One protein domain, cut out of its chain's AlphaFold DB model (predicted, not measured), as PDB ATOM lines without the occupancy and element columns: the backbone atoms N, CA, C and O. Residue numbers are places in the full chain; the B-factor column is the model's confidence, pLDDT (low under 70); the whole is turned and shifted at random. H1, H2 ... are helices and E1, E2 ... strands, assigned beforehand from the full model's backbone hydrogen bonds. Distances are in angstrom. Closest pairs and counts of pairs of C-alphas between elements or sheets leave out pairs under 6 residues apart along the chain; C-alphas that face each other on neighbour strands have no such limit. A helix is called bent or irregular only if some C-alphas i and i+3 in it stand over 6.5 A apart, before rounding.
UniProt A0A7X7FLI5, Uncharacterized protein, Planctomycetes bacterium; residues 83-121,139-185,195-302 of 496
ATOM      1  N   VAL A  83     322.333 279.802 269.252       98.19
ATOM      2  CA  VAL A  83     321.911 280.008 270.636       98.19
ATOM      3  C   VAL A  83     320.910 278.944 271.045       98.19
ATOM      4  O   VAL A  83     320.040 278.565 270.261       98.19
ATOM      5  N   GLN A  84     321.004 278.494 272.288       98.00
ATOM      6  CA  GLN A  84     319.932 277.760 272.940       98.00
ATOM      7  C   GLN A  84     319.112 278.743 273.775       98.00
ATOM      8  O   GLN A  84     319.665 279.566 274.510       98.00
ATOM      9  N   ILE A  85     317.788 278.678 273.649       97.69
ATOM     10  CA  ILE A  85     316.877 279.595 274.334       97.69
ATOM     11  C   ILE A  85     315.993 278.815 275.285       97.69
ATOM     12  O   ILE A  85     315.430 277.778 274.938       97.69
ATOM     13  N   GLU A  86     315.808 279.380 276.467       97.56
ATOM     14  CA  GLU A  86     314.766 278.975 277.392       97.56
ATOM     15  C   GLU A  86     313.831 280.154 277.639       97.56
ATOM     16  O   GLU A  86     314.282 281.283 277.860       97.56
ATOM     17  N   TYR A  87     312.525 279.899 277.585       98.25
ATOM     18  CA  TYR A  87     311.523 280.944 277.708       98.25
ATOM     19  C   TYR A  87     310.295 280.518 278.510       98.25
ATOM     20  O   TYR A  87     309.948 279.339 278.622       98.25
ATOM     21  N   LEU A  88     309.631 281.530 279.063       98.31
ATOM     22  CA  LEU A  88     308.279 281.469 279.590       98.31
ATOM     23  C   LEU A  88     307.363 282.220 278.625       98.31
ATOM     24  O   LEU A  88     307.616 283.383 278.300       98.31
ATOM     25  N   ARG A  89     306.299 281.554 278.186       98.44
ATOM     26  CA  ARG A  89     305.215 282.129 277.394       98.44
ATOM     27  C   ARG A  89     304.033 282.426 278.307       98.44
ATOM     28  O   ARG A  89     303.571 281.539 279.024       98.44
ATOM     29  N   ILE A  90     303.531 283.654 278.235       98.50
ATOM     30  CA  ILE A  90     302.334 284.122 278.925       98.50
ATOM     31  C   ILE A  90     301.226 284.288 277.882       98.50
ATOM     32  O   ILE A  90     301.277 285.196 277.055       98.50
ATOM     33  N   SER A  91     300.241 283.391 277.896       98.31
ATOM     34  CA  SER A  91     299.128 283.389 276.948       98.31
ATOM     35  C   SER A  91     298.118 284.485 277.278       98.31
ATOM     36  O   SER A  91     297.471 284.438 278.325       98.31
ATOM     37  N   ALA A  92     297.951 285.448 276.368       97.75
ATOM     38  CA  ALA A  92     296.893 286.450 276.484       97.75
ATOM     39  C   ALA A  92     295.505 285.812 276.349       97.75
ATOM     40  O   ALA A  92     294.602 286.132 277.115       97.75
ATOM     41  N   ASP A  93     295.341 284.841 275.450       97.88
ATOM     42  CA  ASP A  93     294.058 284.162 275.252       97.88
ATOM     43  C   ASP A  93     293.570 283.459 276.535       97.88
ATOM     44  O   ASP A  93     292.445 283.680 276.975       97.88
ATOM     45  N   ALA A  94     294.457 282.757 277.252       97.69
ATOM     46  CA  ALA A  94     294.128 282.139 278.544       97.69
ATOM     47  C   ALA A  94     293.796 283.152 279.665       97.69
ATOM     48  O   ALA A  94     293.219 282.789 280.698       97.69
ATOM     49  N   LEU A  95     294.187 284.421 279.505       97.88
ATOM     50  CA  LEU A  95     293.868 285.511 280.432       97.88
ATOM     51  C   LEU A  95     292.588 286.259 280.050       97.88
ATOM     52  O   LEU A  95     292.068 287.009 280.881       97.88
ATOM     53  N   ARG A  96     292.082 286.066 278.830       97.25
ATOM     54  CA  ARG A  96     290.989 286.840 278.240       97.25
ATOM     55  C   ARG A  96     289.667 286.668 278.969       97.25
ATOM     56  O   ARG A  96     289.065 287.665 279.361       97.25
ATOM     57  N   ASP A  97     289.270 285.430 279.245       93.38
ATOM     58  CA  ASP A  97     287.994 285.126 279.911       93.38
ATOM     59  C   ASP A  97     287.949 285.616 281.367       93.38
ATOM     60  O   ASP A  97     286.884 285.748 281.968       93.38
ATOM     61  N   LYS A  98     289.115 285.933 281.939       95.38
ATOM     62  CA  LYS A  98     289.248 286.500 283.287       95.38
ATOM     63  C   LYS A  98     289.130 288.030 283.290       95.38
ATOM     64  O   LYS A  98     289.075 288.624 284.366       95.38
ATOM     65  N   GLN A  99     289.098 288.680 282.122       97.56
ATOM     66  CA  GLN A  99     288.975 290.133 282.017       97.56
ATOM     67  C   GLN A  99     287.510 290.565 282.111       97.56
ATOM     68  O   GLN A  99     286.699 290.296 281.223       97.56
ATOM     69  N   GLN A 100     287.187 291.303 283.171       96.94
ATOM     70  CA  GLN A 100     285.892 291.962 283.311       96.94
ATOM     71  C   GLN A 100     285.925 293.336 282.624       96.94
ATOM     72  O   GLN A 100     286.820 294.164 282.862       96.94
ATOM     73  N   ILE A 101     284.951 293.573 281.743       97.94
ATOM     74  CA  ILE A 101     284.760 294.844 281.040       97.94
ATOM     75  C   ILE A 101     283.474 295.481 281.548       97.94
ATOM     76  O   ILE A 101     282.402 294.895 281.432       97.94
ATOM     77  N   ASP A 102     283.607 296.680 282.108       98.06
ATOM     78  CA  ASP A 102     282.462 297.498 282.476       98.06
ATOM     79  C   ASP A 102     281.722 297.969 281.216       98.06
ATOM     80  O   ASP A 102     282.340 298.381 280.228       98.06
ATOM     81  N   GLU A 103     280.394 297.908 281.246       97.62
ATOM     82  CA  GLU A 103     279.558 298.224 280.088       97.62
ATOM     83  C   GLU A 103     279.655 299.698 279.675       97.62
ATOM     84  O   GLU A 103     279.645 299.997 278.481       97.62
ATOM     85  N   THR A 104     279.857 300.611 280.628       98.12
ATOM     86  CA  THR A 104     280.069 302.040 280.349       98.12
ATOM     87  C   THR A 104     281.372 302.251 279.586       98.12
ATOM     88  O   THR A 104     281.427 303.023 278.629       98.12
ATOM     89  N   VAL A 105     282.433 301.530 279.966       98.12
ATOM     90  CA  VAL A 105     283.722 301.569 279.255       98.12
ATOM     91  C   VAL A 105     283.574 301.018 277.837       98.12
ATOM     92  O   VAL A 105     284.089 301.623 276.896       98.12
ATOM     93  N   ALA A 106     282.846 299.910 277.671       98.12
ATOM     94  CA  ALA A 106     282.572 299.335 276.357       98.12
ATOM     95  C   ALA A 106     281.769 300.291 275.462       98.12
ATOM     96  O   ALA A 106     282.152 300.508 274.312       98.12
ATOM     97  N   TYR A 107     280.717 300.916 275.993       98.00
ATOM     98  CA  TYR A 107     279.913 301.898 275.267       98.00
ATOM     99  C   TYR A 107     280.755 303.097 274.809       98.00
ATOM    100  O   TYR A 107     280.770 303.430 273.624       98.00
ATOM    101  N   ASN A 108     281.536 303.685 275.722       98.19
ATOM    102  CA  ASN A 108     282.400 304.830 275.422       98.19
ATOM    103  C   ASN A 108     283.489 304.494 274.391       98.19
ATOM    104  O   ASN A 108     283.880 305.349 273.594       98.19
ATOM    105  N   TYR A 109     284.013 303.263 274.411       97.94
ATOM    106  CA  TYR A 109     284.963 302.802 273.401       97.94
ATOM    107  C   TYR A 109     284.288 302.674 272.033       97.94
ATOM    108  O   TYR A 109     284.793 303.200 271.044       97.94
ATOM    109  N   TRP A 110     283.124 302.024 271.968       98.12
ATOM    110  CA  TRP A 110     282.369 301.888 270.723       98.12
ATOM    111  C   TRP A 110     282.002 303.242 270.112       98.12
ATOM    112  O   TRP A 110     282.184 303.422 268.914       98.12
ATOM    113  N   GLU A 111     281.551 304.209 270.914       97.94
ATOM    114  CA  GLU A 111     281.179 305.543 270.427       97.94
ATOM    115  C   GLU A 111     282.349 306.243 269.712       97.94
ATOM    116  O   GLU A 111     282.166 306.833 268.647       97.94
ATOM    117  N   LYS A 112     283.569 306.109 270.248       98.06
ATOM    118  CA  LYS A 112     284.792 306.696 269.672       98.06
ATOM    119  C   LYS A 112     285.340 305.931 268.468       98.06
ATOM    120  O   LYS A 112     286.030 306.524 267.645       98.06
ATOM    121  N   HIS A 113     285.047 304.636 268.371       97.56
ATOM    122  CA  HIS A 113     285.605 303.721 267.369       97.56
ATOM    123  C   HIS A 113     284.525 303.094 266.474       97.56
ATOM    124  O   HIS A 113     284.731 302.025 265.902       97.56
ATOM    125  N   LYS A 114     283.358 303.741 266.344       96.44
ATOM    126  CA  LYS A 114     282.162 303.170 265.702       96.44
ATOM    127  C   LYS A 114     282.421 302.667 264.282       96.44
ATOM    128  O   LYS A 114     281.861 301.653 263.872       96.44
ATOM    129  N   ASP A 115     283.294 303.352 263.553       96.31
ATOM    130  CA  ASP A 115     283.635 303.028 262.169       96.31
ATOM    131  C   ASP A 115     284.474 301.752 262.004       96.31
ATOM    132  O   ASP A 115     284.540 301.223 260.895       96.31
ATOM    133  N   GLU A 116     285.087 301.247 263.077       95.94
ATOM    134  CA  GLU A 116     285.922 300.039 263.049       95.94
ATOM    135  C   GLU A 116     285.120 298.739 263.180       95.94
ATOM    136  O   GLU A 116     285.650 297.666 262.898       95.94
ATOM    137  N   PHE A 117     283.860 298.815 263.618       96.56
ATOM    138  CA  PHE A 117     283.031 297.645 263.890       96.56
ATOM    139  C   PHE A 117     282.032 297.421 262.750       96.56
ATOM    140  O   PHE A 117     281.098 298.206 262.543       96.56
ATOM    141  N   THR A 118     282.207 296.319 262.021       95.62
ATOM    142  CA  THR A 118     281.359 295.943 260.882       95.62
ATOM    143  C   THR A 118     280.920 294.491 260.985       95.62
ATOM    144  O   THR A 118     281.730 293.640 261.338       95.62
ATOM    145  N   ARG A 119     279.687 294.194 260.576       93.44
ATOM    146  CA  ARG A 119     279.196 292.827 260.394       93.44
ATOM    147  C   ARG A 119     279.246 292.418 258.932       93.44
ATOM    148  O   ARG A 119     278.993 293.232 258.040       93.44
ATOM    149  N   GLU A 120     279.526 291.147 258.691       91.25
ATOM    150  CA  GLU A 120     279.336 290.557 257.370       91.25
ATOM    151  C   GLU A 120     277.842 290.341 257.135       91.25
ATOM    152  O   GLU A 120     277.152 289.690 257.920       91.25
ATOM    153  N   VAL A 121     277.333 290.930 256.060       87.94
ATOM    154  CA  VAL A 121     275.960 290.742 255.610       87.94
ATOM    155  C   VAL A 121     276.022 289.785 254.437       87.94
ATOM    156  O   VAL A 121     276.622 290.084 253.401       87.94
ATOM    157  N   LYS A 139     278.411 298.555 258.690       95.44
ATOM    158  CA  LYS A 139     278.711 299.054 260.043       95.44
ATOM    159  C   LYS A 139     277.571 298.732 261.008       95.44
ATOM    160  O   LYS A 139     276.402 298.795 260.627       95.44
ATOM    161  N   TYR A 140     277.894 298.462 262.273       94.69
ATOM    162  CA  TYR A 140     276.859 298.357 263.304       94.69
ATOM    163  C   TYR A 140     276.205 299.714 263.573       94.69
ATOM    164  O   TYR A 140     276.873 300.749 263.667       94.69
ATOM    165  N   THR A 141     274.883 299.717 263.730       94.00
ATOM    166  CA  THR A 141     274.124 300.960 263.917       94.00
ATOM    167  C   THR A 141     274.019 301.343 265.388       94.00
ATOM    168  O   THR A 141     274.113 302.531 265.723       94.00
ATOM    169  N   THR A 142     273.920 300.339 266.262       97.19
ATOM    170  CA  THR A 142     273.750 300.501 267.710       97.19
ATOM    171  C   THR A 142     274.826 299.758 268.504       97.19
ATOM    172  O   THR A 142     275.394 298.770 268.036       97.19
ATOM    173  N   PHE A 143     275.080 300.217 269.734       97.00
ATOM    174  CA  PHE A 143     276.000 299.542 270.650       97.00
ATOM    175  C   PHE A 143     275.538 298.121 270.960       97.00
ATOM    176  O   PHE A 143     276.361 297.219 270.979       97.00
ATOM    177  N   THR A 144     274.234 297.896 271.143       97.44
ATOM    178  CA  THR A 144     273.679 296.570 271.448       97.44
ATOM    179  C   THR A 144     274.068 295.527 270.402       97.44
ATOM    180  O   THR A 144     274.419 294.410 270.772       97.44
ATOM    181  N   GLU A 145     274.069 295.894 269.113       95.88
ATOM    182  CA  GLU A 145     274.502 294.995 268.035       95.88
ATOM    183  C   GLU A 145     276.017 294.726 268.077       95.88
ATOM    184  O   GLU A 145     276.442 293.592 267.881       95.88
ATOM    185  N   ALA A 146     276.829 295.749 268.365       97.12
ATOM    186  CA  ALA A 146     278.288 295.636 268.431       97.12
ATOM    187  C   ALA A 146     278.814 295.131 269.791       97.12
ATOM    188  O   ALA A 146     280.008 294.868 269.930       97.12
ATOM    189  N   ARG A 147     277.953 295.007 270.813       97.12
ATOM    190  CA  ARG A 147     278.330 294.851 272.231       97.12
ATOM    191  C   ARG A 147     279.289 293.690 272.454       97.12
ATOM    192  O   ARG A 147     280.319 293.866 273.097       97.12
ATOM    193  N   ALA A 148     278.970 292.519 271.906       97.06
ATOM    194  CA  ALA A 148     279.792 291.321 272.064       97.06
ATOM    195  C   ALA A 148     281.182 291.487 271.428       97.06
ATOM    196  O   ALA A 148     282.181 291.107 272.033       97.06
ATOM    197  N   GLU A 149     281.259 292.102 270.246       96.62
ATOM    198  CA  GLU A 149     282.516 292.342 269.531       96.62
ATOM    199  C   GLU A 149     283.380 293.396 270.235       96.62
ATOM    200  O   GLU A 149     284.585 293.205 270.406       96.62
ATOM    201  N   VAL A 150     282.756 294.467 270.728       97.69
ATOM    202  CA  VAL A 150     283.421 295.518 271.508       97.69
ATOM    203  C   VAL A 150     283.985 294.948 272.811       97.69
ATOM    204  O   VAL A 150     285.164 295.152 273.103       97.69
ATOM    205  N   ILE A 151     283.182 294.196 273.574       97.44
ATOM    206  CA  ILE A 151     283.629 293.540 274.812       97.44
ATOM    207  C   ILE A 151     284.774 292.575 274.505       97.44
ATOM    208  O   ILE A 151     285.818 292.653 275.139       97.44
ATOM    209  N   SER A 152     284.615 291.726 273.493       96.50
ATOM    210  CA  SER A 152     285.624 290.772 273.027       96.50
ATOM    211  C   SER A 152     286.964 291.445 272.687       96.50
ATOM    212  O   SER A 152     288.024 290.946 273.083       96.50
ATOM    213  N   ARG A 153     286.929 292.598 272.005       96.94
ATOM    214  CA  ARG A 153     288.115 293.388 271.644       96.94
ATOM    215  C   ARG A 153     288.773 294.037 272.859       96.94
ATOM    216  O   ARG A 153     289.995 293.998 272.979       96.94
ATOM    217  N   LEU A 154     287.978 294.583 273.779       97.75
ATOM    218  CA  LEU A 154     288.475 295.157 275.031       97.75
ATOM    219  C   LEU A 154     289.042 294.093 275.975       97.75
ATOM    220  O   LEU A 154     290.067 294.331 276.609       97.75
ATOM    221  N   GLN A 155     288.423 292.912 276.048       97.88
ATOM    222  CA  GLN A 155     288.954 291.767 276.788       97.88
ATOM    223  C   GLN A 155     290.300 291.337 276.227       97.88
ATOM    224  O   GLN A 155     291.228 291.138 277.003       97.88
ATOM    225  N   LYS A 156     290.425 291.251 274.894       97.19
ATOM    226  CA  LYS A 156     291.708 290.970 274.246       97.19
ATOM    227  C   LYS A 156     292.753 292.026 274.618       97.19
ATOM    228  O   LYS A 156     293.790 291.666 275.149       97.19
ATOM    229  N   ALA A 157     292.456 293.315 274.443       96.69
ATOM    230  CA  ALA A 157     293.400 294.387 274.772       96.69
ATOM    231  C   ALA A 157     293.856 294.347 276.245       96.69
ATOM    232  O   ALA A 157     295.051 294.402 276.524       96.69
ATOM    233  N   LYS A 158     292.922 294.167 277.194       97.31
ATOM    234  CA  LYS A 158     293.262 294.003 278.617       97.31
ATOM    235  C   LYS A 158     294.078 292.739 278.887       97.31
ATOM    236  O   LYS A 158     294.925 292.742 279.777       97.31
ATOM    237  N   ALA A 159     293.816 291.656 278.162       97.75
ATOM    238  CA  ALA A 159     294.557 290.413 278.306       97.75
ATOM    239  C   ALA A 159     295.991 290.534 277.771       97.75
ATOM    240  O   ALA A 159     296.914 290.076 278.442       97.75
ATOM    241  N   ASP A 160     296.183 291.217 276.641       96.62
ATOM    242  CA  ASP A 160     297.495 291.538 276.070       96.62
ATOM    243  C   ASP A 160     298.313 292.396 277.060       96.62
ATOM    244  O   ASP A 160     299.471 292.098 277.372       96.62
ATOM    245  N   GLU A 161     297.692 293.430 277.643       96.25
ATOM    246  CA  GLU A 161     298.301 294.257 278.695       96.25
ATOM    247  C   GLU A 161     298.632 293.445 279.956       96.25
ATOM    248  O   GLU A 161     299.711 293.599 280.539       96.25
ATOM    249  N   ALA A 162     297.730 292.555 280.379       97.56
ATOM    250  CA  ALA A 162     297.942 291.687 281.529       97.56
ATOM    251  C   ALA A 162     299.091 290.698 281.291       97.56
ATOM    252  O   ALA A 162     299.896 290.496 282.202       97.56
ATOM    253  N   ALA A 163     299.200 290.125 280.091       97.62
ATOM    254  CA  ALA A 163     300.286 289.228 279.715       97.62
ATOM    255  C   ALA A 163     301.641 289.945 279.794       97.62
ATOM    256  O   ALA A 163     302.566 289.447 280.436       97.62
ATOM    257  N   LEU A 164     301.736 291.157 279.235       96.62
ATOM    258  CA  LEU A 164     302.941 291.990 279.315       96.62
ATOM    259  C   LEU A 164     303.284 292.411 280.748       96.62
ATOM    260  O   LEU A 164     304.458 292.414 281.121       96.62
ATOM    261  N   ARG A 165     302.286 292.757 281.571       97.19
ATOM    262  CA  ARG A 165     302.503 293.072 282.992       97.19
ATOM    263  C   ARG A 165     303.077 291.868 283.736       97.19
ATOM    264  O   ARG A 165     304.078 292.016 284.428       97.19
ATOM    265  N   ILE A 166     302.480 290.687 283.565       97.94
ATOM    266  CA  ILE A 166     302.969 289.449 284.186       97.94
ATOM    267  C   ILE A 166     304.394 289.147 283.708       97.94
ATOM    268  O   ILE A 166     305.250 288.844 284.530       97.94
ATOM    269  N   ALA A 167     304.677 289.295 282.411       97.56
ATOM    270  CA  ALA A 167     306.022 289.108 281.869       97.56
ATOM    271  C   ALA A 167     307.059 290.024 282.541       97.56
ATOM    272  O   ALA A 167     308.134 289.560 282.909       97.56
ATOM    273  N   ARG A 168     306.731 291.303 282.765       96.75
ATOM    274  CA  ARG A 168     307.610 292.250 283.474       96.75
ATOM    275  C   ARG A 168     307.839 291.847 284.929       96.75
ATOM    276  O   ARG A 168     308.981 291.816 285.363       96.75
ATOM    277  N   GLU A 169     306.792 291.446 285.650       97.62
ATOM    278  CA  GLU A 169     306.934 290.966 287.034       97.62
ATOM    279  C   GLU A 169     307.807 289.698 287.122       97.62
ATOM    280  O   GLU A 169     308.588 289.533 288.061       97.62
ATOM    281  N   VAL A 170     307.697 288.806 286.132       97.31
ATOM    282  CA  VAL A 170     308.547 287.613 286.007       97.31
ATOM    283  C   VAL A 170     310.003 288.004 285.716       97.31
ATOM    284  O   VAL A 170     310.907 287.438 286.327       97.31
ATOM    285  N   ILE A 171     310.247 288.979 284.831       96.19
ATOM    286  CA  ILE A 171     311.591 289.523 284.557       96.19
ATOM    287  C   ILE A 171     312.192 290.126 285.826       96.19
ATOM    288  O   ILE A 171     313.321 289.788 286.175       96.19
ATOM    289  N   ASP A 172     311.443 290.957 286.552       95.69
ATOM    290  CA  ASP A 172     311.897 291.568 287.806       95.69
ATOM    291  C   ASP A 172     312.275 290.502 288.845       95.69
ATOM    292  O   ASP A 172     313.204 290.678 289.628       95.69
ATOM    293  N   GLU A 173     311.572 289.367 288.877       95.88
ATOM    294  CA  GLU A 173     311.929 288.244 289.742       95.88
ATOM    295  C   GLU A 173     313.198 287.521 289.279       95.88
ATOM    296  O   GLU A 173     314.083 287.266 290.098       95.88
ATOM    297  N   LEU A 174     313.299 287.207 287.988       94.31
ATOM    298  CA  LEU A 174     314.409 286.442 287.412       94.31
ATOM    299  C   LEU A 174     315.721 287.238 287.329       94.31
ATOM    300  O   LEU A 174     316.798 286.643 287.335       94.31
ATOM    301  N   THR A 175     315.655 288.569 287.286       92.88
ATOM    302  CA  THR A 175     316.830 289.456 287.213       92.88
ATOM    303  C   THR A 175     317.378 289.856 288.586       92.88
ATOM    304  O   THR A 175     318.533 290.263 288.680       92.88
ATOM    305  N   LYS A 176     316.626 289.673 289.684       92.12
ATOM    306  CA  LYS A 176     317.092 289.971 291.058       92.12
ATOM    307  C   LYS A 176     318.465 289.385 291.412       92.12
ATOM    308  O   LYS A 176     319.265 290.127 291.980       92.12
ATOM    309  N   PRO A 177     318.784 288.114 291.091       88.62
ATOM    310  CA  PRO A 177     320.110 287.557 291.370       88.62
ATOM    311  C   PRO A 177     321.248 288.279 290.633       88.62
ATOM    312  O   PRO A 177     322.388 288.244 291.087       88.62
ATOM    313  N   TRP A 178     320.935 288.948 289.520       84.25
ATOM    314  CA  TRP A 178     321.883 289.681 288.684       84.25
ATOM    315  C   TRP A 178     322.028 291.152 289.089       84.25
ATOM    316  O   TRP A 178     323.057 291.747 288.811       84.25
ATOM    317  N   ALA A 179     321.066 291.728 289.819       83.88
ATOM    318  CA  ALA A 179     321.039 293.155 290.164       83.88
ATOM    319  C   ALA A 179     322.234 293.652 291.007       83.88
ATOM    320  O   ALA A 179     322.491 294.851 291.062       83.88
ATOM    321  N   THR A 180     322.950 292.749 291.685       77.94
ATOM    322  CA  THR A 180     324.149 293.084 292.480       77.94
ATOM    323  C   THR A 180     325.452 292.979 291.690       77.94
ATOM    324  O   THR A 180     326.496 293.383 292.198       77.94
ATOM    325  N   LYS A 181     325.404 292.452 290.462       74.12
ATOM    326  CA  LYS A 181     326.555 292.301 289.571       74.12
ATOM    327  C   LYS A 181     326.416 293.266 288.409       74.12
ATOM    328  O   LYS A 181     325.325 293.459 287.875       74.12
ATOM    329  N   THR A 182     327.519 293.878 288.002       64.38
ATOM    330  CA  THR A 182     327.469 294.758 286.840       64.38
ATOM    331  C   THR A 182     327.398 293.881 285.592       64.38
ATOM    332  O   THR A 182     328.353 293.190 285.255       64.38
ATOM    333  N   THR A 183     326.261 293.892 284.896       65.06
ATOM    334  CA  THR A 183     326.087 293.199 283.603       65.06
ATOM    335  C   THR A 183     326.449 294.096 282.419       65.06
ATOM    336  O   THR A 183     326.249 293.732 281.262       65.06
ATOM    337  N   GLN A 184     327.034 295.269 282.704       67.06
ATOM    338  CA  GLN A 184     327.594 296.141 281.679       67.06
ATOM    339  C   GLN A 184     328.706 295.408 280.918       67.06
ATOM    340  O   GLN A 184     329.477 294.648 281.516       67.06
ATOM    341  N   PRO A 185     328.825 295.680 279.614       64.81
ATOM    342  CA  PRO A 185     329.917 295.171 278.810       64.81
ATOM    343  C   PRO A 185     331.301 295.362 279.443       64.81
ATOM    344  O   PRO A 185     331.656 296.475 279.829       64.81
ATOM    345  N   GLN A 195     323.381 279.957 292.232       51.81
ATOM    346  CA  GLN A 195     322.317 279.056 291.761       51.81
ATOM    347  C   GLN A 195     322.711 278.394 290.436       51.81
ATOM    348  O   GLN A 195     323.101 279.116 289.518       51.81
ATOM    349  N   PRO A 196     322.543 277.063 290.269       54.75
ATOM    350  CA  PRO A 196     322.507 276.488 288.934       54.75
ATOM    351  C   PRO A 196     321.348 277.164 288.205       54.75
ATOM    352  O   PRO A 196     320.174 276.988 288.543       54.75
ATOM    353  N   THR A 197     321.700 278.019 287.250       62.25
ATOM    354  CA  THR A 197     320.766 278.820 286.461       62.25
ATOM    355  C   THR A 197     319.669 277.941 285.867       62.25
ATOM    356  O   THR A 197     318.540 278.417 285.756       62.25
ATOM    357  N   GLU A 198     319.948 276.668 285.577       65.31
ATOM    358  CA  GLU A 198     319.013 275.651 285.073       65.31
ATOM    359  C   GLU A 198     317.648 275.612 285.786       65.31
ATOM    360  O   GLU A 198     316.632 275.420 285.120       65.31
ATOM    361  N   ASP A 199     317.574 275.877 287.097       85.81
ATOM    362  CA  ASP A 199     316.318 275.721 287.855       85.81
ATOM    363  C   ASP A 199     315.511 277.029 288.021       85.81
ATOM    364  O   ASP A 199     314.350 277.014 288.432       85.81
ATOM    365  N   ALA A 200     316.070 278.199 287.677       91.56
ATOM    366  CA  ALA A 200     315.398 279.489 287.905       91.56
ATOM    367  C   ALA A 200     314.072 279.617 287.126       91.56
ATOM    368  O   ALA A 200     313.042 280.000 287.686       91.56
ATOM    369  N   TYR A 201     314.074 279.234 285.845       95.00
ATOM    370  CA  TYR A 201     312.881 279.259 284.990       95.00
ATOM    371  C   TYR A 201     311.868 278.182 285.381       95.00
ATOM    372  O   TYR A 201     310.664 278.410 285.273       95.00
ATOM    373  N   ALA A 202     312.324 277.031 285.881       96.19
ATOM    374  CA  ALA A 202     311.449 275.982 286.394       96.19
ATOM    375  C   ALA A 202     310.717 276.435 287.669       96.19
ATOM    376  O   ALA A 202     309.494 276.296 287.760       96.19
ATOM    377  N   LYS A 203     311.435 277.056 288.616       95.94
ATOM    378  CA  LYS A 203     310.850 277.639 289.835       95.94
ATOM    379  C   LYS A 203     309.878 278.766 289.518       95.94
ATOM    380  O   LYS A 203     308.771 278.786 290.059       95.94
ATOM    381  N   ALA A 204     310.260 279.674 288.618       96.44
ATOM    382  CA  ALA A 204     309.372 280.732 288.155       96.44
ATOM    383  C   ALA A 204     308.120 280.137 287.493       96.44
ATOM    384  O   ALA A 204     307.005 280.498 287.864       96.44
ATOM    385  N   HIS A 205     308.269 279.159 286.600       97.50
ATOM    386  CA  HIS A 205     307.132 278.465 286.005       97.50
ATOM    387  C   HIS A 205     306.200 277.867 287.069       97.50
ATOM    388  O   HIS A 205     304.999 278.121 287.024       97.50
ATOM    389  N   LEU A 206     306.722 277.134 288.059       97.75
ATOM    390  CA  LEU A 206     305.909 276.520 289.117       97.75
ATOM    391  C   LEU A 206     305.127 277.572 289.921       97.75
ATOM    392  O   LEU A 206     303.925 277.433 290.137       97.75
ATOM    393  N   LYS A 207     305.795 278.660 290.317       97.62
ATOM    394  CA  LYS A 207     305.189 279.755 291.084       97.62
ATOM    395  C   LYS A 207     304.107 280.485 290.285       97.62
ATOM    396  O   LYS A 207     303.009 280.725 290.787       97.62
ATOM    397  N   TRP A 208     304.417 280.870 289.049       98.19
ATOM    398  CA  TRP A 208     303.542 281.706 288.230       98.19
ATOM    399  C   TRP A 208     302.397 280.914 287.592       98.19
ATOM    400  O   TRP A 208     301.299 281.457 287.476       98.19
ATOM    401  N   SER A 209     302.593 279.633 287.267       97.88
ATOM    402  CA  SER A 209     301.510 278.748 286.802       97.88
ATOM    403  C   SER A 209     300.488 278.448 287.902       97.88
ATOM    404  O   SER A 209     299.298 278.369 287.607       97.88
ATOM    405  N   ALA A 210     300.900 278.386 289.177       97.88
ATOM    406  CA  ALA A 210     299.968 278.281 290.302       97.88
ATOM    407  C   ALA A 210     299.074 279.529 290.442       97.88
ATOM    408  O   ALA A 210     297.885 279.414 290.732       97.88
ATOM    409  N   LYS A 211     299.628 280.728 290.203       97.88
ATOM    410  CA  LYS A 211     298.883 282.002 290.250       97.88
ATOM    411  C   LYS A 211     298.020 282.226 289.003       97.88
ATOM    412  O   LYS A 211     296.931 282.791 289.102       97.88
ATOM    413  N   TYR A 212     298.492 281.783 287.840       97.69
ATOM    414  CA  TYR A 212     297.811 281.928 286.554       97.69
ATOM    415  C   TYR A 212     297.743 280.584 285.809       97.69
ATOM    416  O   TYR A 212     298.482 280.379 284.838       97.69
ATOM    417  N   PRO A 213     296.834 279.676 286.220       97.19
ATOM    418  CA  PRO A 213     296.690 278.373 285.579       97.19
ATOM    419  C   PRO A 213     296.424 278.511 284.079       97.19
ATOM    420  O   PRO A 213     295.654 279.388 283.670       97.19
ATOM    421  N   SER A 214     297.083 277.660 283.288       96.31
ATOM    422  CA  SER A 214     297.036 277.595 281.815       96.31
ATOM    423  C   SER A 214     297.604 278.803 281.061       96.31
ATOM    424  O   SER A 214     297.803 278.721 279.851       96.31
ATOM    425  N   ALA A 215     297.891 279.915 281.743       97.81
ATOM    426  CA  ALA A 215     298.441 281.103 281.100       97.81
ATOM    427  C   ALA A 215     299.967 281.054 280.976       97.81
ATOM    428  O   ALA A 215     300.503 281.682 280.074       97.81
ATOM    429  N   ILE A 216     300.666 280.333 281.855       98.31
ATOM    430  CA  ILE A 216     302.132 280.278 281.878       98.31
ATOM    431  C   ILE A 216     302.594 278.919 281.369       98.31
ATOM    432  O   ILE A 216     302.240 277.899 281.951       98.31
ATOM    433  N   ASN A 217     303.409 278.919 280.316       98.06
ATOM    434  CA  ASN A 217     304.055 277.725 279.777       98.06
ATOM    435  C   ASN A 217     305.568 277.939 279.718       98.06
ATOM    436  O   ASN A 217     306.023 279.039 279.409       98.06
ATOM    437  N   ARG A 218     306.347 276.893 279.995       97.69
ATOM    438  CA  ARG A 218     307.812 276.889 279.866       97.69
ATOM    439  C   ARG A 218     308.224 276.025 278.684       97.69
ATOM    440  O   ARG A 218     307.705 274.923 278.529       97.69
ATOM    441  N   ALA A 219     309.201 276.489 277.917       97.69
ATOM    442  CA  ALA A 219     309.819 275.702 276.861       97.69
ATOM    443  C   ALA A 219     311.313 276.023 276.724       97.69
ATOM    444  O   ALA A 219     311.781 277.103 277.090       97.69
ATOM    445  N   SER A 220     312.056 275.056 276.190       97.00
ATOM    446  CA  SER A 220     313.446 275.217 275.771       97.00
ATOM    447  C   SER A 220     313.555 274.789 274.316       97.00
ATOM    448  O   SER A 220     313.045 273.736 273.930       97.00
ATOM    449  N   LEU A 221     314.178 275.637 273.506       97.69
ATOM    450  CA  LEU A 221     314.499 275.320 272.124       97.69
ATOM    451  C   LEU A 221     315.879 274.665 272.068       97.69
ATOM    452  O   LEU A 221     316.723 274.982 272.907       97.69
ATOM    453  N   PRO A 222     316.140 273.785 271.086       97.88
ATOM    454  CA  PRO A 222     317.495 273.320 270.823       97.88
ATOM    455  C   PRO A 222     318.398 274.489 270.399       97.88
ATOM    456  O   PRO A 222     317.944 275.616 270.208       97.88
ATOM    457  N   MET A 223     319.688 274.213 270.223       97.88
ATOM    458  CA  MET A 223     320.632 275.171 269.651       97.88
ATOM    459  C   MET A 223     320.186 275.560 268.229       97.88
ATOM    460  O   MET A 223     320.174 274.717 267.329       97.88
ATOM    461  N   LEU A 224     319.809 276.823 268.023       98.12
ATOM    462  CA  LEU A 224     319.301 277.347 266.754       98.12
ATOM    463  C   LEU A 224     320.189 278.465 266.217       98.12
ATOM    464  O   LEU A 224     320.638 279.341 266.953       98.12
ATOM    465  N   GLU A 225     320.396 278.455 264.906       97.69
ATOM    466  CA  GLU A 225     321.003 279.565 264.170       97.69
ATOM    467  C   GLU A 225     320.003 280.717 264.015       97.69
ATOM    468  O   GLU A 225     318.786 280.525 264.114       97.69
ATOM    469  N   ARG A 226     320.510 281.919 263.729       96.38
ATOM    470  CA  ARG A 226     319.697 283.143 263.658       96.38
ATOM    471  C   ARG A 226     318.514 283.021 262.691       96.38
ATOM    472  O   ARG A 226     317.384 283.319 263.070       96.38
ATOM    473  N   ASP A 227     318.751 282.503 261.487       95.94
ATOM    474  CA  ASP A 227     317.709 282.315 260.468       95.94
ATOM    475  C   ASP A 227     316.655 281.282 260.885       95.94
ATOM    476  O   ASP A 227     315.467 281.446 260.600       95.94
ATOM    477  N   ALA A 228     317.073 280.211 261.566       97.25
ATOM    478  CA  ALA A 228     316.163 279.180 262.058       97.25
ATOM    479  C   ALA A 228     315.281 279.718 263.195       97.25
ATOM    480  O   ALA A 228     314.081 279.448 263.225       97.25
ATOM    481  N   LEU A 229     315.853 280.531 264.088       97.50
ATOM    482  CA  LEU A 229     315.106 281.189 265.153       97.50
ATOM    483  C   LEU A 229     314.119 282.232 264.608       97.50
ATOM    484  O   LEU A 229     312.985 282.293 265.076       97.50
ATOM    485  N   GLY A 230     314.504 283.007 263.588       97.06
ATOM    486  CA  GLY A 230     313.602 283.948 262.912       97.06
ATOM    487  C   GLY A 230     312.405 283.271 262.228       97.06
ATOM    488  O   GLY A 230     311.327 283.850 262.152       97.06
ATOM    489  N   LYS A 231     312.563 282.019 261.783       97.56
ATOM    490  CA  LYS A 231     311.487 281.198 261.196       97.56
ATOM    491  C   LYS A 231     310.673 280.416 262.232       97.56
ATOM    492  O   LYS A 231     309.727 279.723 261.856       97.56
ATOM    493  N   ASN A 232     311.022 280.488 263.516       97.62
ATOM    494  CA  ASN A 232     310.274 279.810 264.568       97.62
ATOM    495  C   ASN A 232     308.864 280.414 264.689       97.62
ATOM    496  O   ASN A 232     308.720 281.625 264.846       97.62
ATOM    497  N   ALA A 233     307.832 279.568 264.640       96.44
ATOM    498  CA  ALA A 233     306.439 280.015 264.607       96.44
ATOM    499  C   ALA A 233     305.987 280.753 265.882       96.44
ATOM    500  O   ALA A 233     305.084 281.579 265.802       96.44
ATOM    501  N   GLU A 234     306.596 280.470 267.037       95.00
ATOM    502  CA  GLU A 234     306.230 281.117 268.302       95.00
ATOM    503  C   GLU A 234     307.057 282.378 268.572       95.00
ATOM    504  O   GLU A 234     306.510 283.408 268.951       95.00
ATOM    505  N   LEU A 235     308.380 282.306 268.393       96.75
ATOM    506  CA  LEU A 235     309.293 283.374 268.818       96.75
ATOM    507  C   LEU A 235     309.718 284.314 267.687       96.75
ATOM    508  O   LEU A 235     310.092 285.455 267.957       96.75
ATOM    509  N   GLY A 236     309.679 283.854 266.433       94.00
ATOM    510  CA  GLY A 236     310.277 284.555 265.295       94.00
ATOM    511  C   GLY A 236     309.681 285.938 265.034       94.00
ATOM    512  O   GLY A 236     310.387 286.830 264.578       94.00
ATOM    513  N   GLN A 237     308.406 286.136 265.385       94.81
ATOM    514  CA  GLN A 237     307.674 287.397 265.198       94.81
ATOM    515  C   GLN A 237     307.480 288.201 266.493       94.81
ATOM    516  O   GLN A 237     306.842 289.257 266.478       94.81
ATOM    517  N   ALA A 238     307.988 287.718 267.629       97.19
ATOM    518  CA  ALA A 238     307.850 288.430 268.891       97.19
ATOM    519  C   ALA A 238     308.764 289.665 268.896       97.19
ATOM    520  O   ALA A 238     309.942 289.581 268.556       97.19
ATOM    521  N   THR A 239     308.241 290.822 269.302       97.12
ATOM    522  CA  THR A 239     308.979 292.098 269.300       97.12
ATOM    523  C   THR A 239     309.018 292.719 270.689       97.12
ATOM    524  O   THR A 239     308.053 292.628 271.452       97.12
ATOM    525  N   GLY A 240     310.137 293.357 271.035       95.12
ATOM    526  CA  GLY A 240     310.302 294.041 272.315       95.12
ATOM    527  C   GLY A 240     309.377 295.257 272.424       95.12
ATOM    528  O   GLY A 240     309.424 296.156 271.584       95.12
ATOM    529  N   LYS A 241     308.544 295.316 273.471       81.31
ATOM    530  CA  LYS A 241     307.583 296.413 273.701       81.31
ATOM    531  C   LYS A 241     308.083 297.356 274.804       81.31
ATOM    532  O   LYS A 241     307.634 297.274 275.950       81.31
ATOM    533  N   VAL A 242     309.015 298.255 274.468       69.56
ATOM    534  CA  VAL A 242     309.559 299.264 275.405       69.56
ATOM    535  C   VAL A 242     309.702 300.619 274.724       69.56
ATOM    536  O   VAL A 242     310.740 300.880 274.135       69.56
ATOM    537  N   GLY A 243     308.675 301.472 274.803       65.56
ATOM    538  CA  GLY A 243     308.768 302.929 274.579       65.56
ATOM    539  C   GLY A 243     309.292 303.444 273.225       65.56
ATOM    540  O   GLY A 243     309.280 304.650 273.011       65.56
ATOM    541  N   VAL A 244     309.730 302.574 272.315       64.81
ATOM    542  CA  VAL A 244     310.317 302.913 271.015       64.81
ATOM    543  C   VAL A 244     309.358 302.572 269.881       64.81
ATOM    544  O   VAL A 244     308.600 301.603 269.961       64.81
ATOM    545  N   GLN A 245     309.407 303.358 268.801       67.06
ATOM    546  CA  GLN A 245     308.580 303.132 267.608       67.06
ATOM    547  C   GLN A 245     308.937 301.838 266.858       67.06
ATOM    548  O   GLN A 245     308.082 301.300 266.160       67.06
ATOM    549  N   GLN A 246     310.161 301.314 267.012       78.12
ATOM    550  CA  GLN A 246     310.597 300.051 266.407       78.12
ATOM    551  C   GLN A 246     311.220 299.145 267.474       78.12
ATOM    552  O   GLN A 246     312.324 299.392 267.957       78.12
ATOM    553  N   GLY A 247     310.475 298.120 267.891       86.25
ATOM    554  CA  GLY A 247     310.981 297.082 268.787       86.25
ATOM    555  C   GLY A 247     311.966 296.164 268.066       86.25
ATOM    556  O   GLY A 247     311.801 295.898 266.878       86.25
ATOM    557  N   LEU A 248     312.970 295.661 268.787       94.81
ATOM    558  CA  LEU A 248     313.857 294.617 268.272       94.81
ATOM    559  C   LEU A 248     313.100 293.282 268.261       94.81
ATOM    560  O   LEU A 248     312.351 292.994 269.200       94.81
ATOM    561  N   GLU A 249     313.283 292.469 267.225       97.00
ATOM    562  CA  GLU A 249     312.741 291.107 267.194       97.00
ATOM    563  C   GLU A 249     313.444 290.227 268.235       97.00
ATOM    564  O   GLU A 249     314.648 290.363 268.475       97.00
ATOM    565  N   LEU A 250     312.712 289.291 268.842       97.69
ATOM    566  CA  LEU A 250     313.263 288.339 269.811       97.69
ATOM    567  C   LEU A 250     314.382 287.513 269.174       97.69
ATOM    568  O   LEU A 250     315.433 287.324 269.785       97.69
ATOM    569  N   SER A 251     314.192 287.107 267.917       97.44
ATOM    570  CA  SER A 251     315.185 286.385 267.119       97.44
ATOM    571  C   SER A 251     316.526 287.121 267.026       97.44
ATOM    572  O   SER A 251     317.571 286.483 267.053       97.44
ATOM    573  N   GLN A 252     316.518 288.456 266.978       97.25
ATOM    574  CA  GLN A 252     317.720 289.290 266.948       97.25
ATOM    575  C   GLN A 252     318.270 289.527 268.359       97.25
ATOM    576  O   GLN A 252     319.470 289.383 268.588       97.25
ATOM    577  N   ALA A 253     317.392 289.830 269.320       97.25
ATOM    578  CA  ALA A 253     317.755 290.032 270.722       97.25
ATOM    579  C   ALA A 253     318.423 288.792 271.339       97.25
ATOM    580  O   ALA A 253     319.296 288.911 272.200       97.25
ATOM    581  N   ALA A 254     318.055 287.592 270.887       98.06
ATOM    582  CA  ALA A 254     318.641 286.341 271.347       98.06
ATOM    583  C   ALA A 254     320.154 286.231 271.111       98.06
ATOM    584  O   ALA A 254     320.826 285.576 271.905       98.06
ATOM    585  N   PHE A 255     320.676 286.916 270.087       98.00
ATOM    586  CA  PHE A 255     322.095 286.934 269.715       98.00
ATOM    587  C   PHE A 255     322.846 288.169 270.229       98.00
ATOM    588  O   PHE A 255     324.055 288.254 270.042       98.00
ATOM    589  N   LEU A 256     322.161 289.113 270.890       96.88
ATOM    590  CA  LEU A 256     322.805 290.200 271.634       96.88
ATOM    591  C   LEU A 256     323.265 289.669 272.993       96.88
ATOM    592  O   LEU A 256     322.643 289.916 274.025       96.88
ATOM    593  N   VAL A 257     324.304 288.842 272.963       95.38
ATOM    594  CA  VAL A 257     324.852 288.149 274.128       95.38
ATOM    595  C   VAL A 257     326.372 288.188 274.052       95.38
ATOM    596  O   VAL A 257     326.950 288.033 272.972       95.38
ATOM    597  N   GLU A 258     327.017 288.390 275.199       93.75
ATOM    598  CA  GLU A 258     328.474 288.340 275.314       93.75
ATOM    599  C   GLU A 258     329.028 287.026 274.739       93.75
ATOM    600  O   GLU A 258     328.505 285.945 275.009       93.75
ATOM    601  N   GLY A 259     330.069 287.128 273.910       94.00
ATOM    602  CA  GLY A 259     330.672 286.000 273.190       94.00
ATOM    603  C   GLY A 259     330.114 285.765 271.781       94.00
ATOM    604  O   GLY A 259     330.785 285.121 270.979       94.00
ATOM    605  N   ILE A 260     328.938 286.307 271.441       96.56
ATOM    606  CA  ILE A 260     328.392 286.282 270.070       96.56
ATOM    607  C   ILE A 260     328.519 287.650 269.401       96.56
ATOM    608  O   ILE A 260     328.995 287.744 268.269       96.56
ATOM    609  N   SER A 261     328.077 288.702 270.088       95.56
ATOM    610  CA  SER A 261     328.068 290.068 269.566       95.56
ATOM    611  C   SER A 261     329.011 290.960 270.354       95.56
ATOM    612  O   SER A 261     329.107 290.829 271.577       95.56
ATOM    613  N   ASP A 262     329.618 291.926 269.671       94.38
ATOM    614  CA  ASP A 262     330.293 293.018 270.358       94.38
ATOM    615  C   ASP A 262     329.284 293.825 271.191       94.38
ATOM    616  O   ASP A 262     328.118 293.971 270.796       94.38
ATOM    617  N   PRO A 263     329.715 294.360 272.341       92.88
ATOM    618  CA  PRO A 263     328.932 295.308 273.110       92.88
ATOM    619  C   PRO A 263     328.394 296.466 272.264       92.88
ATOM    620  O   PRO A 263     329.182 297.142 271.596       92.88
ATOM    621  N   PRO A 264     327.084 296.759 272.317       92.38
ATOM    622  CA  PRO A 264     326.548 297.954 271.685       92.38
ATOM    623  C   PRO A 264     327.169 299.228 272.271       92.38
ATOM    624  O   PRO A 264     327.511 299.279 273.455       92.38
ATOM    625  N   GLU A 265     327.258 300.286 271.462       92.06
ATOM    626  CA  GLU A 265     327.725 301.596 271.927       92.06
ATOM    627  C   GLU A 265     326.879 302.102 273.111       92.06
ATOM    628  O   GLU A 265     325.659 301.883 273.172       92.06
ATOM    629  N   GLN A 266     327.518 302.802 274.055       89.38
ATOM    630  CA  GLN A 266     326.818 303.399 275.193       89.38
ATOM    631  C   GLN A 266     325.717 304.355 274.716       89.38
ATOM    632  O   GLN A 266     325.925 305.178 273.829       89.38
ATOM    633  N   GLY A 267     324.532 304.245 275.320       87.25
ATOM    634  CA  GLY A 267     323.356 305.033 274.938       87.25
ATOM    635  C   GLY A 267     322.583 304.488 273.732       87.25
ATOM    636  O   GLY A 267     321.517 305.017 273.424       87.25
ATOM    637  N   SER A 268     323.059 303.424 273.076       90.31
ATOM    638  CA  SER A 268     322.281 302.756 272.033       90.31
ATOM    639  C   SER A 268     321.056 302.043 272.616       90.31
ATOM    640  O   SER A 268     321.104 301.431 273.686       90.31
ATOM    641  N   ASP A 269     319.956 302.042 271.859       89.44
ATOM    642  CA  ASP A 269     318.749 301.282 272.205       89.44
ATOM    643  C   ASP A 269     318.998 299.770 272.301       89.44
ATOM    644  O   ASP A 269     318.209 299.055 272.917       89.44
ATOM    645  N   GLN A 270     320.079 299.270 271.694       91.75
ATOM    646  CA  GLN A 270     320.436 297.854 271.714       91.75
ATOM    647  C   GLN A 270     321.028 297.404 273.055       91.75
ATOM    648  O   GLN A 270     320.915 296.229 273.407       91.75
ATOM    649  N   LEU A 271     321.602 298.330 273.832       91.19
ATOM    650  CA  LEU A 271     322.298 298.022 275.081       91.19
ATOM    651  C   LEU A 271     321.401 297.305 276.102       91.19
ATOM    652  O   LEU A 271     321.869 296.419 276.804       91.19
ATOM    653  N   ARG A 272     320.094 297.609 276.141       91.12
ATOM    654  CA  ARG A 272     319.134 296.952 277.057       91.12
ATOM    655  C   ARG A 272     318.863 295.476 276.742       91.12
ATOM    656  O   ARG A 272     318.319 294.764 277.585       91.12
ATOM    657  N   TYR A 273     319.174 295.034 275.524       94.69
ATOM    658  CA  TYR A 273     319.015 293.639 275.112       94.69
ATOM    659  C   TYR A 273     320.313 292.843 275.272       94.69
ATOM    660  O   TYR A 273     320.244 291.618 275.389       94.69
ATOM    661  N   PHE A 274     321.465 293.525 275.277       94.56
ATOM    662  CA  PHE A 274     322.773 292.912 275.484       94.56
ATOM    663  C   PHE A 274     322.905 292.384 276.914       94.56
ATOM    664  O   PHE A 274     322.513 293.063 277.861       94.56
ATOM    665  N   ARG A 275     323.409 291.158 277.066       94.06
ATOM    666  CA  ARG A 275     323.449 290.441 278.353       94.06
ATOM    667  C   ARG A 275     324.478 289.312 278.355       94.06
ATOM    668  O   ARG A 275     324.993 288.948 277.295       94.06
ATOM    669  N   LYS A 276     324.729 288.707 279.516       92.75
ATOM    670  CA  LYS A 276     325.565 287.496 279.628       92.75
ATOM    671  C   LYS A 276     324.757 286.218 279.325       92.75
ATOM    672  O   LYS A 276     323.541 286.200 279.537       92.75
ATOM    673  N   PRO A 277     325.381 285.120 278.853       93.31
ATOM    674  CA  PRO A 277     324.713 283.819 278.791       93.31
ATOM    675  C   PRO A 277     324.119 283.430 280.156       93.31
ATOM    676  O   PRO A 277     324.744 283.604 281.199       93.31
ATOM    677  N   GLY A 278     322.886 282.927 280.153       92.38
ATOM    678  CA  GLY A 278     322.111 282.576 281.345       92.38
ATOM    679  C   GLY A 278     321.304 283.726 281.963       92.38
ATOM    680  O   GLY A 278     320.374 283.451 282.729       92.38
ATOM    681  N   GLU A 279     321.597 284.982 281.615       93.00
ATOM    682  CA  GLU A 279     320.875 286.164 282.093       93.00
ATOM    683  C   GLU A 279     319.529 286.327 281.362       93.00
ATOM    684  O   GLU A 279     319.425 286.184 280.137       93.00
ATOM    685  N   THR A 280     318.470 286.621 282.122       95.56
ATOM    686  CA  THR A 280     317.145 286.928 281.569       95.56
ATOM    687  C   THR A 280     317.170 288.280 280.871       95.56
ATOM    688  O   THR A 280     317.651 289.263 281.427       95.56
ATOM    689  N   CYS A 281     316.612 288.351 279.660       95.50
ATOM    690  CA  CYS A 281     316.472 289.624 278.966       95.50
ATOM    691  C   CYS A 281     315.593 290.580 279.788       95.50
ATOM    692  O   CYS A 281     314.483 290.225 280.184       95.50
ATOM    693  N   SER A 282     316.073 291.807 280.006       94.06
ATOM    694  CA  SER A 282     315.364 292.842 280.778       94.06
ATOM    695  C   SER A 282     314.085 293.356 280.096       94.06
ATOM    696  O   SER A 282     313.312 294.118 280.678       94.06
ATOM    697  N   VAL A 283     313.849 292.945 278.848       95.50
ATOM    698  CA  VAL A 283     312.733 293.383 278.014       95.50
ATOM    699  C   VAL A 283     311.750 292.237 277.797       95.50
ATOM    700  O   VAL A 283     312.130 291.147 277.382       95.50
ATOM    701  N   ALA A 284     310.461 292.509 278.017       96.75
ATOM    702  CA  ALA A 284     309.381 291.614 277.614       96.75
ATOM    703  C   ALA A 284     309.094 291.752 276.111       96.75
ATOM    704  O   ALA A 284     309.022 292.863 275.570       96.75
ATOM    705  N   PHE A 285     308.880 290.616 275.454       97.62
ATOM    706  CA  PHE A 285     308.537 290.543 274.035       97.62
ATOM    707  C   PHE A 285     307.075 290.149 273.883       97.62
ATOM    708  O   PHE A 285     306.552 289.445 274.742       97.62
ATOM    709  N   ALA A 286     306.417 290.581 272.811       97.19
ATOM    710  CA  ALA A 286     305.069 290.129 272.488       97.19
ATOM    711  C   ALA A 286     304.885 289.865 270.993       97.19
ATOM    712  O   ALA A 286     305.476 290.562 270.162       97.19
ATOM    713  N   ASP A 287     304.066 288.866 270.671       96.88
ATOM    714  CA  ASP A 287     303.656 288.538 269.302       96.88
ATOM    715  C   ASP A 287     302.378 289.296 268.880       96.88
ATOM    716  O   ASP A 287     301.834 290.124 269.616       96.88
ATOM    717  N   ALA A 288     301.896 289.032 267.662       95.75
ATOM    718  CA  ALA A 288     300.673 289.637 267.126       95.75
ATOM    719  C   ALA A 288     299.384 289.105 267.786       95.75
ATOM    720  O   ALA A 288     298.316 289.718 267.680       95.75
ATOM    721  N   GLN A 289     299.468 287.957 268.457       96.50
ATOM    722  CA  GLN A 289     298.376 287.333 269.196       96.50
ATOM    723  C   GLN A 289     298.273 287.873 270.629       96.50
ATOM    724  O   GLN A 289     297.303 287.550 271.309       96.50
ATOM    725  N   GLY A 290     299.226 288.708 271.059       96.12
ATOM    726  CA  GLY A 290     299.273 289.304 272.389       96.12
ATOM    727  C   GLY A 290     299.977 288.438 273.431       96.12
ATOM    728  O   GLY A 290     300.075 288.842 274.589       96.12
ATOM    729  N   ASN A 291     300.500 287.263 273.052       98.00
ATOM    730  CA  ASN A 291     301.279 286.453 273.984       98.00
ATOM    731  C   ASN A 291     302.560 287.203 274.338       98.00
ATOM    732  O   ASN A 291     303.229 287.739 273.453       98.00
ATOM    733  N   ALA A 292     302.913 287.202 275.620       97.81
ATOM    734  CA  ALA A 292     304.157 287.788 276.089       97.81
ATOM    735  C   ALA A 292     305.212 286.705 276.343       97.81
ATOM    736  O   ALA A 292     304.891 285.589 276.755       97.81
ATOM    737  N   PHE A 293     306.478 287.045 276.126       98.25
ATOM    738  CA  PHE A 293     307.612 286.140 276.257       98.25
ATOM    739  C   PHE A 293     308.676 286.745 277.168       98.25
ATOM    740  O   PHE A 293     309.070 287.906 277.011       98.25
ATOM    741  N   VAL A 294     309.155 285.920 278.096       97.94
ATOM    742  CA  VAL A 294     310.325 286.179 278.940       97.94
ATOM    743  C   VAL A 294     311.347 285.110 278.622       97.94
ATOM    744  O   VAL A 294     311.035 283.929 278.740       97.94
ATOM    745  N   PHE A 295     312.560 285.484 278.235       97.88
ATOM    746  CA  PHE A 295     313.536 284.505 277.768       97.88
ATOM    747  C   PHE A 295     314.954 284.818 278.234       97.88
ATOM    748  O   PHE A 295     315.276 285.949 278.608       97.88
ATOM    749  N   ARG A 296     315.791 283.785 278.198       96.62
ATOM    750  CA  ARG A 296     317.240 283.871 278.342       96.62
ATOM    751  C   ARG A 296     317.914 283.057 277.249       96.62
ATOM    752  O   ARG A 296     317.321 282.121 276.711       96.62
ATOM    753  N   THR A 297     319.167 283.384 276.975       96.94
ATOM    754  CA  THR A 297     320.035 282.533 276.156       96.94
ATOM    755  C   THR A 297     320.806 281.628 277.101       96.94
ATOM    756  O   THR A 297     321.669 282.124 277.815       96.94
ATOM    757  N   SER A 298     320.443 280.347 277.184       95.19
ATOM    758  CA  SER A 298     321.043 279.409 278.143       95.19
ATOM    759  C   SER A 298     322.447 278.986 277.725       95.19
ATOM    760  O   SER A 298     323.337 278.919 278.564       95.19
ATOM    761  N   GLU A 299     322.649 278.771 276.426       96.00
ATOM    762  CA  GLU A 299     323.931 278.392 275.840       96.00
ATOM    763  C   GLU A 299     324.172 279.171 274.548       96.00
ATOM    764  O   GLU A 299     323.232 279.544 273.838       96.00
ATOM    765  N   ILE A 300     325.446 279.393 274.236       97.19
ATOM    766  CA  ILE A 300     325.884 280.045 273.006       97.19
ATOM    767  C   ILE A 300     326.896 279.170 272.277       97.19
ATOM    768  O   ILE A 300     327.731 278.506 272.889       97.19
ATOM    769  N   ARG A 301     326.860 279.229 270.951       97.56
ATOM    770  CA  ARG A 301     327.917 278.739 270.078       97.56
ATOM    771  C   ARG A 301     328.383 279.916 269.223       97.56
ATOM    772  O   ARG A 301     327.638 280.312 268.324       97.56
ATOM    773  N   PRO A 302     329.561 280.502 269.497       97.50
ATOM    774  CA  PRO A 302     330.078 281.592 268.685       97.50
ATOM    775  C   PRO A 302     330.385 281.113 267.264       97.50
ATOM    776  O   PRO A 302     330.436 279.910 266.985       97.50
TER     777      PRO A 302
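AT A GLANCE: This is residues 83 to 121, 139 to 185 and 195 to 302 of the 496 residues of an uncharacterized protein of Planctomycetes bacterium (UniProt A0A7X7FLI5). A long helix, H3, runs from a body at one end to a small head at the other. In the body, H4 and the later part of H3 cover one face of a three-stranded sheet, while H5, H6 and long stretches with no named element make up much of the rest; the head holds H2, set crosswise to H3, and E2. The printed part has 194 residues, with six named helices and four named strands in the order E1 H1 H2 E2 H3 H4 E3 H5 H6 E4. The sheet runs E3 E1 E4, all antiparallel, and the class is mixed, helices and strands. The whole is only just compact, close to loose, with a radius of gyration of the C-alphas of 19.2 A, and elongated, spanning 59 by 35 by 30 A.

IN THESE COORDINATES: E1, residues 83 to 90, begins with C-alpha 83 at (321.911, 280.008, 270.636) and is 21.7 A long. H1, residues 92 to 96, follows, then H2, residues 103 to 112, 14.4 A long, and E2, residues 118 to 121. H3, residues 143 to 175, is 45.2 A long, from C-alpha 143 at (276.000, 299.542, 270.650) to C-alpha 175 at (316.830, 289.456, 287.213). It has a kink of 34 degrees near residue 150 and is irregular, with C-alphas 145 and 148 7.6 A apart. H4, residues 197 to 211, is 22.4 A long and also irregular, with C-alphas 198 and 201 7.1 A apart. E3, residues 216 to 220, is 13.8 A long. H5, residues 226 to 230, and H6, residues 250 to 253, are short. E4, residues 292 to 301, is 26.1 A long, bends by 56 degrees at residue 298 and ends with C-alpha 301 at (327.917, 278.739, 270.078).

HOW THE PARTS SIT: E1 is the inner strand of the sheet. E1 and E4 are antiparallel at 167 degrees, with N 88 and O 294 within hydrogen-bond range at 2.8 A. E3 and E1 are antiparallel at 170 degrees, with N 89 and O 217 within range at 2.8 A. H3 and H4 are on the same face of the sheet, an arrangement of two layers, helices over one face. H4 is over E3 and E1 at a height over the sheet of 9.1 A. H3 is over E4 at a height of only 4.2 A, only just above the sheet's level. H3 is the hub, touching three helices. With residues 170 to 174 alone it touches H4, the closest C-alphas being those of Leu 174 and Ala 200, 7.0 A apart; they run opposite ways at 35.3 degrees, only just a steep tilt. With residues 155 to 163 alone it touches H1, the C-alphas of Ala 92 and Ala 159 coming closest at 4.9 A. With residues 143 to 154 alone it touches H2, about perpendicular at 77 degrees, the C-alphas of Ala 106 and Ile 151 coming closest at 6.1 A. E2 pairs with no named strand and is near H3, with 6 pairs of C-alphas within 10 A. H5 touches H6, the C-alphas of Gly 230 and Ser 251 coming closest at 5.1 A, and H6 only grazes the sheet with its residues 250 to 253. E3, H5 H6 and E4 form a split strand-helix-strand unit, two strands that run the same way with E1 between them, and its crossover is right-handed. Every O i to N i+4 pair is within hydrogen-bond range in H1, H2 and H5, against 27 of 29 in H3 and 9 of 11 in H4; H6 is too short for such a pair.

THE WHOLE: The C-alphas of Val 121 and Lys 181, the two farthest apart, are 61.0 A apart. Residues 122 to 138 are not printed, and C-alphas 121 and 139 are 9.8 A apart across that cut; residues 186 to 194 are not printed either, with 22.0 A between C-alphas 185 and 195. The links H5 to H6 and H6 to E4 are long. Residues 285 to 286 pair antiparallel with residues 239 to 240 and with residues 292 to 293 of E4. The mean pLDDT of the printed part is 93.6; residues 182 to 185, 195 to 198 and 242 to 245 are under 70.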